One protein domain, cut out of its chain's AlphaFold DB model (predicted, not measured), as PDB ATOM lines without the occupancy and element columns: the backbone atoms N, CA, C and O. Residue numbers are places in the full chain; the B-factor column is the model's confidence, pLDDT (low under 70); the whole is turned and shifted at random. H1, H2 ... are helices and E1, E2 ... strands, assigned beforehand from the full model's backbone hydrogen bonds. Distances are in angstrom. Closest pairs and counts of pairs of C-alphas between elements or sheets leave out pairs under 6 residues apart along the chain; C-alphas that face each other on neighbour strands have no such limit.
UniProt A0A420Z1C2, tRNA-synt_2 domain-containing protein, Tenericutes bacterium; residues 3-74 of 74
ATOM      1  N   ILE A   3     188.535 -50.883  76.098       92.31
ATOM      2  CA  ILE A   3     187.441 -50.863  75.128       92.31
ATOM      3  C   ILE A   3     186.872 -49.450  75.047       92.31
ATOM      4  O   ILE A   3     186.855 -48.717  76.037       92.31
ATOM      5  N   LYS A   4     186.411 -49.053  73.860       91.88
ATOM      6  CA  LYS A   4     185.743 -47.767  73.654       91.88
ATOM      7  C   LYS A   4     184.245 -47.990  73.528       91.88
ATOM      8  O   LYS A   4     183.793 -48.605  72.567       91.88
ATOM      9  N   GLU A   5     183.483 -47.434  74.457       90.19
ATOM     10  CA  GLU A   5     182.029 -47.557  74.493       90.19
ATOM     11  C   GLU A   5     181.409 -46.186  74.780       90.19
ATOM     12  O   GLU A   5     181.838 -45.473  75.686       90.19
ATOM     13  N   ASN A   6     180.429 -45.771  73.970       89.25
ATOM     14  CA  ASN A   6     179.756 -44.467  74.088       89.25
ATOM     15  C   ASN A   6     180.714 -43.260  74.152       89.25
ATOM     16  O   ASN A   6     180.461 -42.274  74.840       89.25
ATOM     17  N   GLY A   7     181.844 -43.345  73.441       87.75
ATOM     18  CA  GLY A   7     182.866 -42.296  73.419       87.75
ATOM     19  C   GLY A   7     183.779 -42.257  74.649       87.75
ATOM     20  O   GLY A   7     184.699 -41.443  74.665       87.75
ATOM     21  N   LYS A   8     183.582 -43.146  75.628       90.25
ATOM     22  CA  LYS A   8     184.436 -43.292  76.811       90.25
ATOM     23  C   LYS A   8     185.325 -44.524  76.695       90.25
ATOM     24  O   LYS A   8     184.952 -45.512  76.063       90.25
ATOM     25  N   ILE A   9     186.504 -44.448  77.300       93.19
ATOM     26  CA  ILE A   9     187.428 -45.574  77.415       93.19
ATOM     27  C   ILE A   9     187.121 -46.295  78.728       93.19
ATOM     28  O   ILE A   9     186.978 -45.657  79.767       93.19
ATOM     29  N   GLN A  10     187.002 -47.617  78.672       92.06
ATOM     30  CA  GLN A  10     186.801 -48.478  79.834       92.06
ATOM     31  C   GLN A  10     187.853 -49.589  79.846       92.06
ATOM     32  O   GLN A  10     188.402 -49.949  78.802       92.06
ATOM     33  N   SER A  11     188.137 -50.149  81.022       91.06
ATOM     34  CA  SER A  11     189.000 -51.329  81.120       91.06
ATOM     35  C   SER A  11     188.254 -52.554  80.597       91.06
ATOM     36  O   SER A  11     187.097 -52.767  80.943       91.06
ATOM     37  N   ALA A  12     188.924 -53.369  79.783       87.94
ATOM     38  CA  ALA A  12     188.339 -54.600  79.251       87.94
ATOM     39  C   ALA A  12     188.199 -55.711  80.310       87.94
ATOM     40  O   ALA A  12     187.358 -56.590  80.166       87.94
ATOM     41  N   HIS A  13     189.031 -55.683  81.358       81.62
ATOM     42  CA  HIS A  13     189.033 -56.692  82.421       81.62
ATOM     43  C   HIS A  13     189.059 -56.025  83.797       81.62
ATOM     44  O   HIS A  13     188.045 -55.902  84.475       81.62
ATOM     45  N   ASN A  14     190.239 -55.592  84.223       90.00
ATOM     46  CA  ASN A  14     190.462 -54.934  85.496       90.00
ATOM     47  C   ASN A  14     191.559 -53.875  85.287       90.00
ATOM     48  O   ASN A  14     192.559 -54.179  84.628       90.00
ATOM     49  N   PRO A  15     191.404 -52.655  85.831       92.88
ATOM     50  CA  PRO A  15     192.372 -51.569  85.650       92.88
ATOM     51  C   PRO A  15     193.754 -51.833  86.278       92.88
ATOM     52  O   PRO A  15     194.692 -51.103  85.982       92.88
ATOM     53  N   PHE A  16     193.897 -52.873  87.103       95.44
ATOM     54  CA  PHE A  16     195.159 -53.308  87.717       95.44
ATOM     55  C   PHE A  16     195.885 -54.413  86.932       95.44
ATOM     56  O   PHE A  16     196.917 -54.917  87.381       95.44
ATOM     57  N   SER A  17     195.331 -54.868  85.805       96.25
ATOM     58  CA  SER A  17     195.964 -55.888  84.963       96.25
ATOM     59  C   SER A  17     197.131 -55.293  84.177       96.25
ATOM     60  O   SER A  17     196.975 -54.272  83.514       96.25
ATOM     61  N   ALA A  18     198.289 -55.948  84.213       96.25
ATOM     62  CA  ALA A  18     199.472 -55.516  83.483       96.25
ATOM     63  C   ALA A  18     199.252 -55.619  81.966       96.25
ATOM     64  O   ALA A  18     198.705 -56.627  81.505       96.25
ATOM     65  N   PRO A  19     199.685 -54.621  81.177       95.56
ATOM     66  CA  PRO A  19     199.696 -54.729  79.725       95.56
ATOM     67  C   PRO A  19     200.756 -55.740  79.269       95.56
ATOM     68  O   PRO A  19     201.776 -55.935  79.934       95.56
ATOM     69  N   GLN A  20     200.534 -56.376  78.121       94.25
ATOM     70  CA  GLN A  20     201.536 -57.242  77.492       94.25
ATOM     71  C   GLN A  20     202.706 -56.426  76.917       94.25
ATOM     72  O   GLN A  20     203.856 -56.847  77.000       94.25
ATOM     73  N   ASP A  21     202.397 -55.246  76.382       94.50
ATOM     74  CA  ASP A  21     203.353 -54.220  75.962       94.50
ATOM     75  C   ASP A  21     203.027 -52.880  76.653       94.50
ATOM     76  O   ASP A  21     202.007 -52.265  76.319       94.50
ATOM     77  N   PRO A  22     203.847 -52.428  77.622       92.19
ATOM     78  CA  PRO A  22     203.673 -51.142  78.294       92.19
ATOM     79  C   PRO A  22     203.921 -49.918  77.403       92.19
ATOM     80  O   PRO A  22     203.464 -48.836  77.747       92.19
ATOM     81  N   GLN A  23     204.637 -50.053  76.278       91.75
ATOM     82  CA  GLN A  23     204.971 -48.907  75.419       91.75
ATOM     83  C   GLN A  23     203.833 -48.512  74.471       91.75
ATOM     84  O   GLN A  23     203.847 -47.412  73.924       91.75
ATOM     85  N   SER A  24     202.839 -49.386  74.288       92.19
ATOM     86  CA  SER A  24     201.709 -49.165  73.380       92.19
ATOM     87  C   SER A  24     200.362 -49.463  74.048       92.19
ATOM     88  O   SER A  24     199.581 -50.292  73.587       92.19
ATOM     89  N   LEU A  25     200.068 -48.800  75.171       91.81
ATOM     90  CA  LEU A  25     198.932 -49.134  76.050       91.81
ATOM     91  C   LEU A  25     197.564 -49.213  75.354       91.81
ATOM     92  O   LEU A  25     196.754 -50.073  75.703       91.81
ATOM     93  N   MET A  26     197.304 -48.339  74.379       90.75
ATOM     94  CA  MET A  26     196.024 -48.295  73.660       90.75
ATOM     95  C   MET A  26     195.814 -49.498  72.735       90.75
ATOM     96  O   MET A  26     194.679 -49.953  72.594       90.75
ATOM     97  N   ASP A  27     196.896 -50.037  72.173       91.06
ATOM     98  CA  ASP A  27     196.869 -51.197  71.275       91.06
ATOM     99  C   ASP A  27     197.246 -52.506  71.999       91.06
ATOM    100  O   ASP A  27     197.142 -53.598  71.442       91.06
ATOM    101  N   SER A  28     197.661 -52.409  73.265       93.19
ATOM    102  CA  SER A  28     198.115 -53.531  74.084       93.19
ATOM    103  C   SER A  28     196.959 -54.379  74.616       93.19
ATOM    104  O   SER A  28     195.886 -53.891  74.993       93.19
ATOM    105  N   THR A  29     197.185 -55.682  74.739       92.38
ATOM    106  CA  THR A  29     196.315 -56.628  75.449       92.38
ATOM    107  C   THR A  29     196.673 -56.686  76.933       92.38
ATOM    108  O   THR A  29     197.768 -56.307  77.344       92.38
ATOM    109  N   ALA A  30     195.725 -57.120  77.766       93.50
ATOM    110  CA  ALA A  30     196.026 -57.404  79.165       93.50
ATOM    111  C   ALA A  30     196.740 -58.757  79.265       93.50
ATOM    112  O   ALA A  30     196.402 -59.694  78.542       93.50
ATOM    113  N   ASN A  31     197.688 -58.874  80.190       93.38
ATOM    114  CA  ASN A  31     198.321 -60.137  80.545       93.38
ATOM    115  C   ASN A  31     197.408 -60.906  81.517       93.38
ATOM    116  O   ASN A  31     197.653 -60.985  82.724       93.38
ATOM    117  N   SER A  32     196.280 -61.372  80.982       94.19
ATOM    118  CA  SER A  32     195.224 -62.100  81.686       94.19
ATOM    119  C   SER A  32     195.029 -63.498  81.116       94.19
ATOM    120  O   SER A  32     195.403 -63.786  79.980       94.19
ATOM    121  N   TYR A  33     194.455 -64.377  81.927       93.50
ATOM    122  CA  TYR A  33     194.169 -65.758  81.571       93.50
ATOM    123  C   TYR A  33     192.852 -66.198  82.200       93.50
ATOM    124  O   TYR A  33     192.569 -65.852  83.346       93.50
ATOM    125  N   ASP A  34     192.122 -67.038  81.474       94.44
ATOM    126  CA  ASP A  34     190.892 -67.672  81.938       94.44
ATOM    127  C   ASP A  34     191.072 -69.193  81.927       94.44
ATOM    128  O   ASP A  34     191.731 -69.764  81.052       94.44
ATOM    129  N   ILE A  35     190.489 -69.863  82.916       96.88
ATOM    130  CA  ILE A  35     190.479 -71.316  83.051       96.88
ATOM    131  C   ILE A  35     189.078 -71.799  82.692       96.88
ATOM    132  O   ILE A  35     188.099 -71.475  83.364       96.88
ATOM    133  N   VAL A  36     188.992 -72.613  81.640       97.56
ATOM    134  CA  VAL A  36     187.729 -73.145  81.117       97.56
ATOM    135  C   VAL A  36     187.696 -74.664  81.264       97.56
ATOM    136  O   VAL A  36     188.630 -75.357  80.861       97.56
ATOM    137  N   LEU A  37     186.595 -75.189  81.803       97.31
ATOM    138  CA  LEU A  37     186.327 -76.620  81.936       97.31
ATOM    139  C   LEU A  37     184.966 -76.960  81.321       97.31
ATOM    140  O   LEU A  37     183.937 -76.427  81.728       97.31
ATOM    141  N   ASN A  38     184.955 -77.873  80.345       97.19
ATOM    142  CA  ASN A  38     183.747 -78.331  79.643       97.19
ATOM    143  C   ASN A  38     182.867 -77.191  79.090       97.19
ATOM    144  O   ASN A  38     181.644 -77.290  79.086       97.19
ATOM    145  N   GLY A  39     183.495 -76.106  78.629       96.19
ATOM    146  CA  GLY A  39     182.802 -74.933  78.089       96.19
ATOM    147  C   GLY A  39     182.331 -73.918  79.136       96.19
ATOM    148  O   GLY A  39     181.743 -72.912  78.753       96.19
ATOM    149  N   PHE A  40     182.605 -74.143  80.423       95.75
ATOM    150  CA  PHE A  40     182.310 -73.201  81.503       95.75
ATOM    151  C   PHE A  40     183.592 -72.564  82.033       95.75
ATOM    152  O   PHE A  40     184.584 -73.256  82.266       95.75
ATOM    153  N   GLU A  41     183.570 -71.251  82.250       96.94
ATOM    154  CA  GLU A  41     184.624 -70.553  82.981       96.94
ATOM    155  C   GLU A  41     184.579 -70.973  84.456       96.94
ATOM    156  O   GLU A  41     183.531 -70.912  85.101       96.94
ATOM    157  N   ILE A  42     185.715 -71.435  84.979       96.75
ATOM    158  CA  ILE A  42     185.855 -71.869  86.379       96.75
ATOM    159  C   ILE A  42     186.817 -70.988  87.179       96.75
ATOM    160  O   ILE A  42     186.979 -71.180  88.383       96.75
ATOM    161  N   GLY A  43     187.452 -70.021  86.523       96.00
ATOM    162  CA  GLY A  43     188.300 -69.026  87.155       96.00
ATOM    163  C   GLY A  43     189.085 -68.230  86.126       96.00
ATOM    164  O   GLY A  43     189.143 -68.594  84.957       96.00
ATOM    165  N   GLY A  44     189.742 -67.179  86.592       94.44
ATOM    166  CA  GLY A  44     190.589 -66.334  85.771       94.44
ATOM    167  C   GLY A  44     191.489 -65.465  86.636       94.44
ATOM    168  O   GLY A  44     191.349 -65.401  87.863       94.44
ATOM    169  N   GLY A  45     192.448 -64.817  85.996       94.75
ATOM    170  CA  GLY A  45     193.423 -63.982  86.670       94.75
ATOM    171  C   GLY A  45     194.197 -63.100  85.710       94.75
ATOM    172  O   GLY A  45     194.040 -63.150  84.492       94.75
ATOM    173  N   SER A  46     195.053 -62.263  86.279       95.62
ATOM    174  CA  SER A  46     195.969 -61.431  85.514       95.62
ATOM    175  C   SER A  46     197.252 -61.176  86.279       95.62
ATOM    176  O   SER A  46     197.269 -61.162  87.517       95.62
ATOM    177  N   LEU A  47     198.333 -60.962  85.532       96.00
ATOM    178  CA  LEU A  47     199.515 -60.328  86.088       96.00
ATOM    179  C   LEU A  47     199.125 -58.914  86.523       96.00
ATOM    180  O   LEU A  47     198.399 -58.221  85.811       96.00
ATOM    181  N   ARG A  48     199.580 -58.494  87.702       96.88
ATOM    182  CA  ARG A  48     199.265 -57.171  88.246       96.88
ATOM    183  C   ARG A  48     200.334 -56.163  87.868       96.88
ATOM    184  O   ARG A  48     201.509 -56.513  87.776       96.88
ATOM    185  N   ILE A  49     199.916 -54.919  87.672       96.62
ATOM    186  CA  ILE A  49     200.839 -53.794  87.537       96.62
ATOM    187  C   ILE A  49     201.547 -53.602  88.878       96.62
ATOM    188  O   ILE A  49     200.906 -53.533  89.924       96.62
ATOM    189  N   THR A  50     202.873 -53.538  88.842       95.88
ATOM    190  CA  THR A  50     203.713 -53.285  90.024       95.88
ATOM    191  C   THR A  50     204.437 -51.946  89.953       95.88
ATOM    192  O   THR A  50     205.092 -51.566  90.917       95.88
ATOM    193  N   ASP A  51     204.343 -51.254  88.818       95.88
ATOM    194  CA  ASP A  51     204.892 -49.920  88.609       95.88
ATOM    195  C   ASP A  51     203.803 -48.868  88.899       95.88
ATOM    196  O   ASP A  51     202.801 -48.813  88.176       95.88
ATOM    197  N   PRO A  52     203.959 -48.049  89.957       94.56
ATOM    198  CA  PRO A  52     202.987 -47.019  90.304       94.56
ATOM    199  C   PRO A  52     202.782 -45.971  89.206       94.56
ATOM    200  O   PRO A  52     201.657 -45.501  89.030       94.56
ATOM    201  N   GLU A  53     203.829 -45.608  88.460       95.00
ATOM    202  CA  GLU A  53     203.728 -44.584  87.412       95.00
ATOM    203  C   GLU A  53     202.858 -45.091  86.259       95.00
ATOM    204  O   GLU A  53     201.917 -44.411  85.839       95.00
ATOM    205  N   LEU A  54     203.086 -46.340  85.844       95.75
ATOM    206  CA  LEU A  54     202.264 -47.024  84.845       95.75
ATOM    207  C   LEU A  54     200.799 -47.160  85.295       95.75
ATOM    208  O   LEU A  54     199.876 -46.980  84.500       95.75
ATOM    209  N   GLN A  55     200.564 -47.470  86.573       96.56
ATOM    210  CA  GLN A  55     199.206 -47.592  87.109       96.56
ATOM    211  C   GLN A  55     198.456 -46.250  87.064       96.56
ATOM    212  O   GLN A  55     197.279 -46.217  86.692       96.56
ATOM    213  N   ILE A  56     199.133 -45.150  87.409       95.56
ATOM    214  CA  ILE A  56     198.574 -43.794  87.330       95.56
ATOM    215  C   ILE A  56     198.253 -43.431  85.877       95.56
ATOM    216  O   ILE A  56     197.178 -42.895  85.609       95.56
ATOM    217  N   GLU A  57     199.138 -43.750  84.929       95.12
ATOM    218  CA  GLU A  57     198.893 -43.512  83.501       95.12
ATOM    219  C   GLU A  57     197.634 -44.241  83.009       95.12
ATOM    220  O   GLU A  57     196.778 -43.648  82.347       95.12
ATOM    221  N   ILE A  58     197.461 -45.504  83.403       95.31
ATOM    222  CA  ILE A  58     196.273 -46.295  83.058       95.31
ATOM    223  C   ILE A  58     194.997 -45.675  83.636       95.31
ATOM    224  O   ILE A  58     193.994 -45.584  82.925       95.31
ATOM    225  N   PHE A  59     195.011 -45.195  84.883       96.06
ATOM    226  CA  PHE A  59     193.853 -44.498  85.454       96.06
ATOM    227  C   PHE A  59     193.524 -43.190  84.724       96.06
ATOM    228  O   PHE A  59     192.349 -42.897  84.492       96.06
ATOM    229  N   LYS A  60     194.542 -42.441  84.289       94.94
ATOM    230  CA  LYS A  60     194.351 -41.226  83.482       94.94
ATOM    231  C   LYS A  60     193.715 -41.529  82.129       94.94
ATOM    232  O   LYS A  60     192.804 -40.818  81.716       94.94
ATOM    233  N   ILE A  61     194.132 -42.610  81.464       94.69
ATOM    234  CA  ILE A  61     193.515 -43.076  80.207       94.69
ATOM    235  C   ILE A  61     192.033 -43.433  80.414       94.69
ATOM    236  O   ILE A  61     191.201 -43.167  79.546       94.69
ATOM    237  N   LEU A  62     191.691 -43.991  81.578       94.62
ATOM    238  CA  LEU A  62     190.308 -44.283  81.978       94.62
ATOM    239  C   LEU A  62     189.504 -43.029  82.367       94.62
ATOM    240  O   LEU A  62     188.304 -43.129  82.622       94.62
ATOM    241  N   GLY A  63     190.134 -41.853  82.361       94.00
ATOM    242  CA  GLY A  63     189.487 -40.564  82.580       94.00
ATOM    243  C   GLY A  63     189.397 -40.129  84.039       94.00
ATOM    244  O   GLY A  63     188.612 -39.228  84.322       94.00
ATOM    245  N   MET A  64     190.166 -40.743  84.942       95.25
ATOM    246  CA  MET A  64     190.221 -40.328  86.347       95.25
ATOM    247  C   MET A  64     191.117 -39.096  86.534       95.25
ATOM    248  O   MET A  64     192.166 -38.983  85.889       95.25
ATOM    249  N   SER A  65     190.728 -38.194  87.436       95.81
ATOM    250  CA  SER A  65     191.562 -37.062  87.855       95.81
ATOM    251  C   SER A  65     192.635 -37.483  88.869       95.81
ATOM    252  O   SER A  65     192.527 -38.523  89.522       95.81
ATOM    253  N   ASP A  66     193.679 -36.664  89.032       94.62
ATOM    254  CA  ASP A  66     194.735 -36.919  90.024       94.62
ATOM    255  C   ASP A  66     194.169 -36.967  91.458       94.62
ATOM    256  O   ASP A  66     194.627 -37.760  92.285       94.62
ATOM    257  N   GLU A  67     193.146 -36.157  91.754       95.44
ATOM    258  CA  GLU A  67     192.439 -36.172  93.037       95.44
ATOM    259  C   GLU A  67     191.665 -37.477  93.250       95.44
ATOM    260  O   GLU A  67     191.813 -38.093  94.304       95.44
ATOM    261  N   GLU A  68     190.899 -37.929  92.249       94.50
ATOM    262  CA  GLU A  68     190.118 -39.175  92.322       94.50
ATOM    263  C   GLU A  68     191.021 -40.400  92.512       94.50
ATOM    264  O   GLU A  68     190.713 -41.290  93.311       94.50
ATOM    265  N   ILE A  69     192.153 -40.436  91.797       94.62
ATOM    266  CA  ILE A  69     193.157 -41.503  91.916       94.62
ATOM    267  C   ILE A  69     193.720 -41.531  93.334       94.62
ATOM    268  O   ILE A  69     193.785 -42.593  93.954       94.62
ATOM    269  N   LYS A  70     194.111 -40.364  93.855       93.38
ATOM    270  CA  LYS A  70     194.690 -40.259  95.191       93.38
ATOM    271  C   LYS A  70     193.677 -40.624  96.271       93.38
ATOM    272  O   LYS A  70     194.028 -41.347  97.184       93.38
ATOM    273  N   GLU A  71     192.436 -40.164  96.181       94.62
ATOM    274  CA  GLU A  71     191.414 -40.480  97.187       94.62
ATOM    275  C   GLU A  71     191.058 -41.974  97.208       94.62
ATOM    276  O   GLU A  71     190.833 -42.546  98.273       94.62
ATOM    277  N   SER A  72     191.042 -42.618  96.038       90.31
ATOM    278  CA  SER A  72     190.601 -44.011  95.908       90.31
ATOM    279  C   SER A  72     191.702 -45.038  96.183       90.31
ATOM    280  O   SER A  72     191.395 -46.160  96.590       90.31
ATOM    281  N   PHE A  73     192.969 -44.691  95.917       87.00
ATOM    282  CA  PHE A  73     194.067 -45.664  95.836       87.00
ATOM    283  C   PHE A  73     195.381 -45.216  96.512       87.00
ATOM    284  O   PHE A  73     196.424 -45.806  96.220       87.00
ATOM    285  N   SER A  74     195.357 -44.191  97.384       68.62
ATOM    286  CA  SER A  74     196.523 -43.766  98.194       68.62
ATOM    287  C   SER A  74     196.889 -44.716  99.325       68.62
ATOM    288  O   SER A  74     195.950 -45.204  99.994       68.62
TER     289      SER A  74
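What this domain is: This is residues 3 to 74 of the 74 residues of the protein "tRNA-synt_2 domain-containing protein" of Tenericutes bacterium (UniProt A0A420Z1C2). A long hairpin, E3 and E4, makes one end of the shape, and two steeply set helices, H1 and H2, make the other. A small hairpin, E1 and E2, lies nearer the helices, and residues 12 to 31 loop between the parts. The 72 printed residues, mixed in class, hold E1 E2 E3 E4 H1 H2 in chain order, with two antiparallel two-stranded sheets. The whole is only just loose, close to compact, with radius of gyration of the C-alphas 13.8 A, and only just elongated, 45 by 29 by 25 A.

Where its parts are: E1, residues 3 to 5, begins at C-alpha 3 (187.441, -50.863, 75.128). E2 is residues 8 to 11, E3 32 to 37 (17.0 A), E4 40 to 46 (18.5 A), and H1 52 to 61 (14.4 A). H2, residues 66 to 73, ends at C-alpha 73 (194.067, -45.664, 95.836).

How they stand to each other: E1 and E2 form an antiparallel hairpin, N 3 and O 10 being 2.9 A apart. E3 and E4 form another, with N 35 and O 43 at 2.8 A. H1 and H2 only just touch, with 3 pairs of C-alphas within 8 A, the closest Phe 59 and Ile 69 at 7.2 A, at a steep tilt of 62 degrees, opposite ways. Every O i to N i+4 pair in H1 and H2 is within hydrogen-bond range. E3 and H1 are apart.

The domain as a whole: The farthest C-alphas, Asn 38 and Glu 67, are 45.1 A apart. The printed part has no cut; the link E2 to E3 is long. Residue 74 alone is under pLDDT 70.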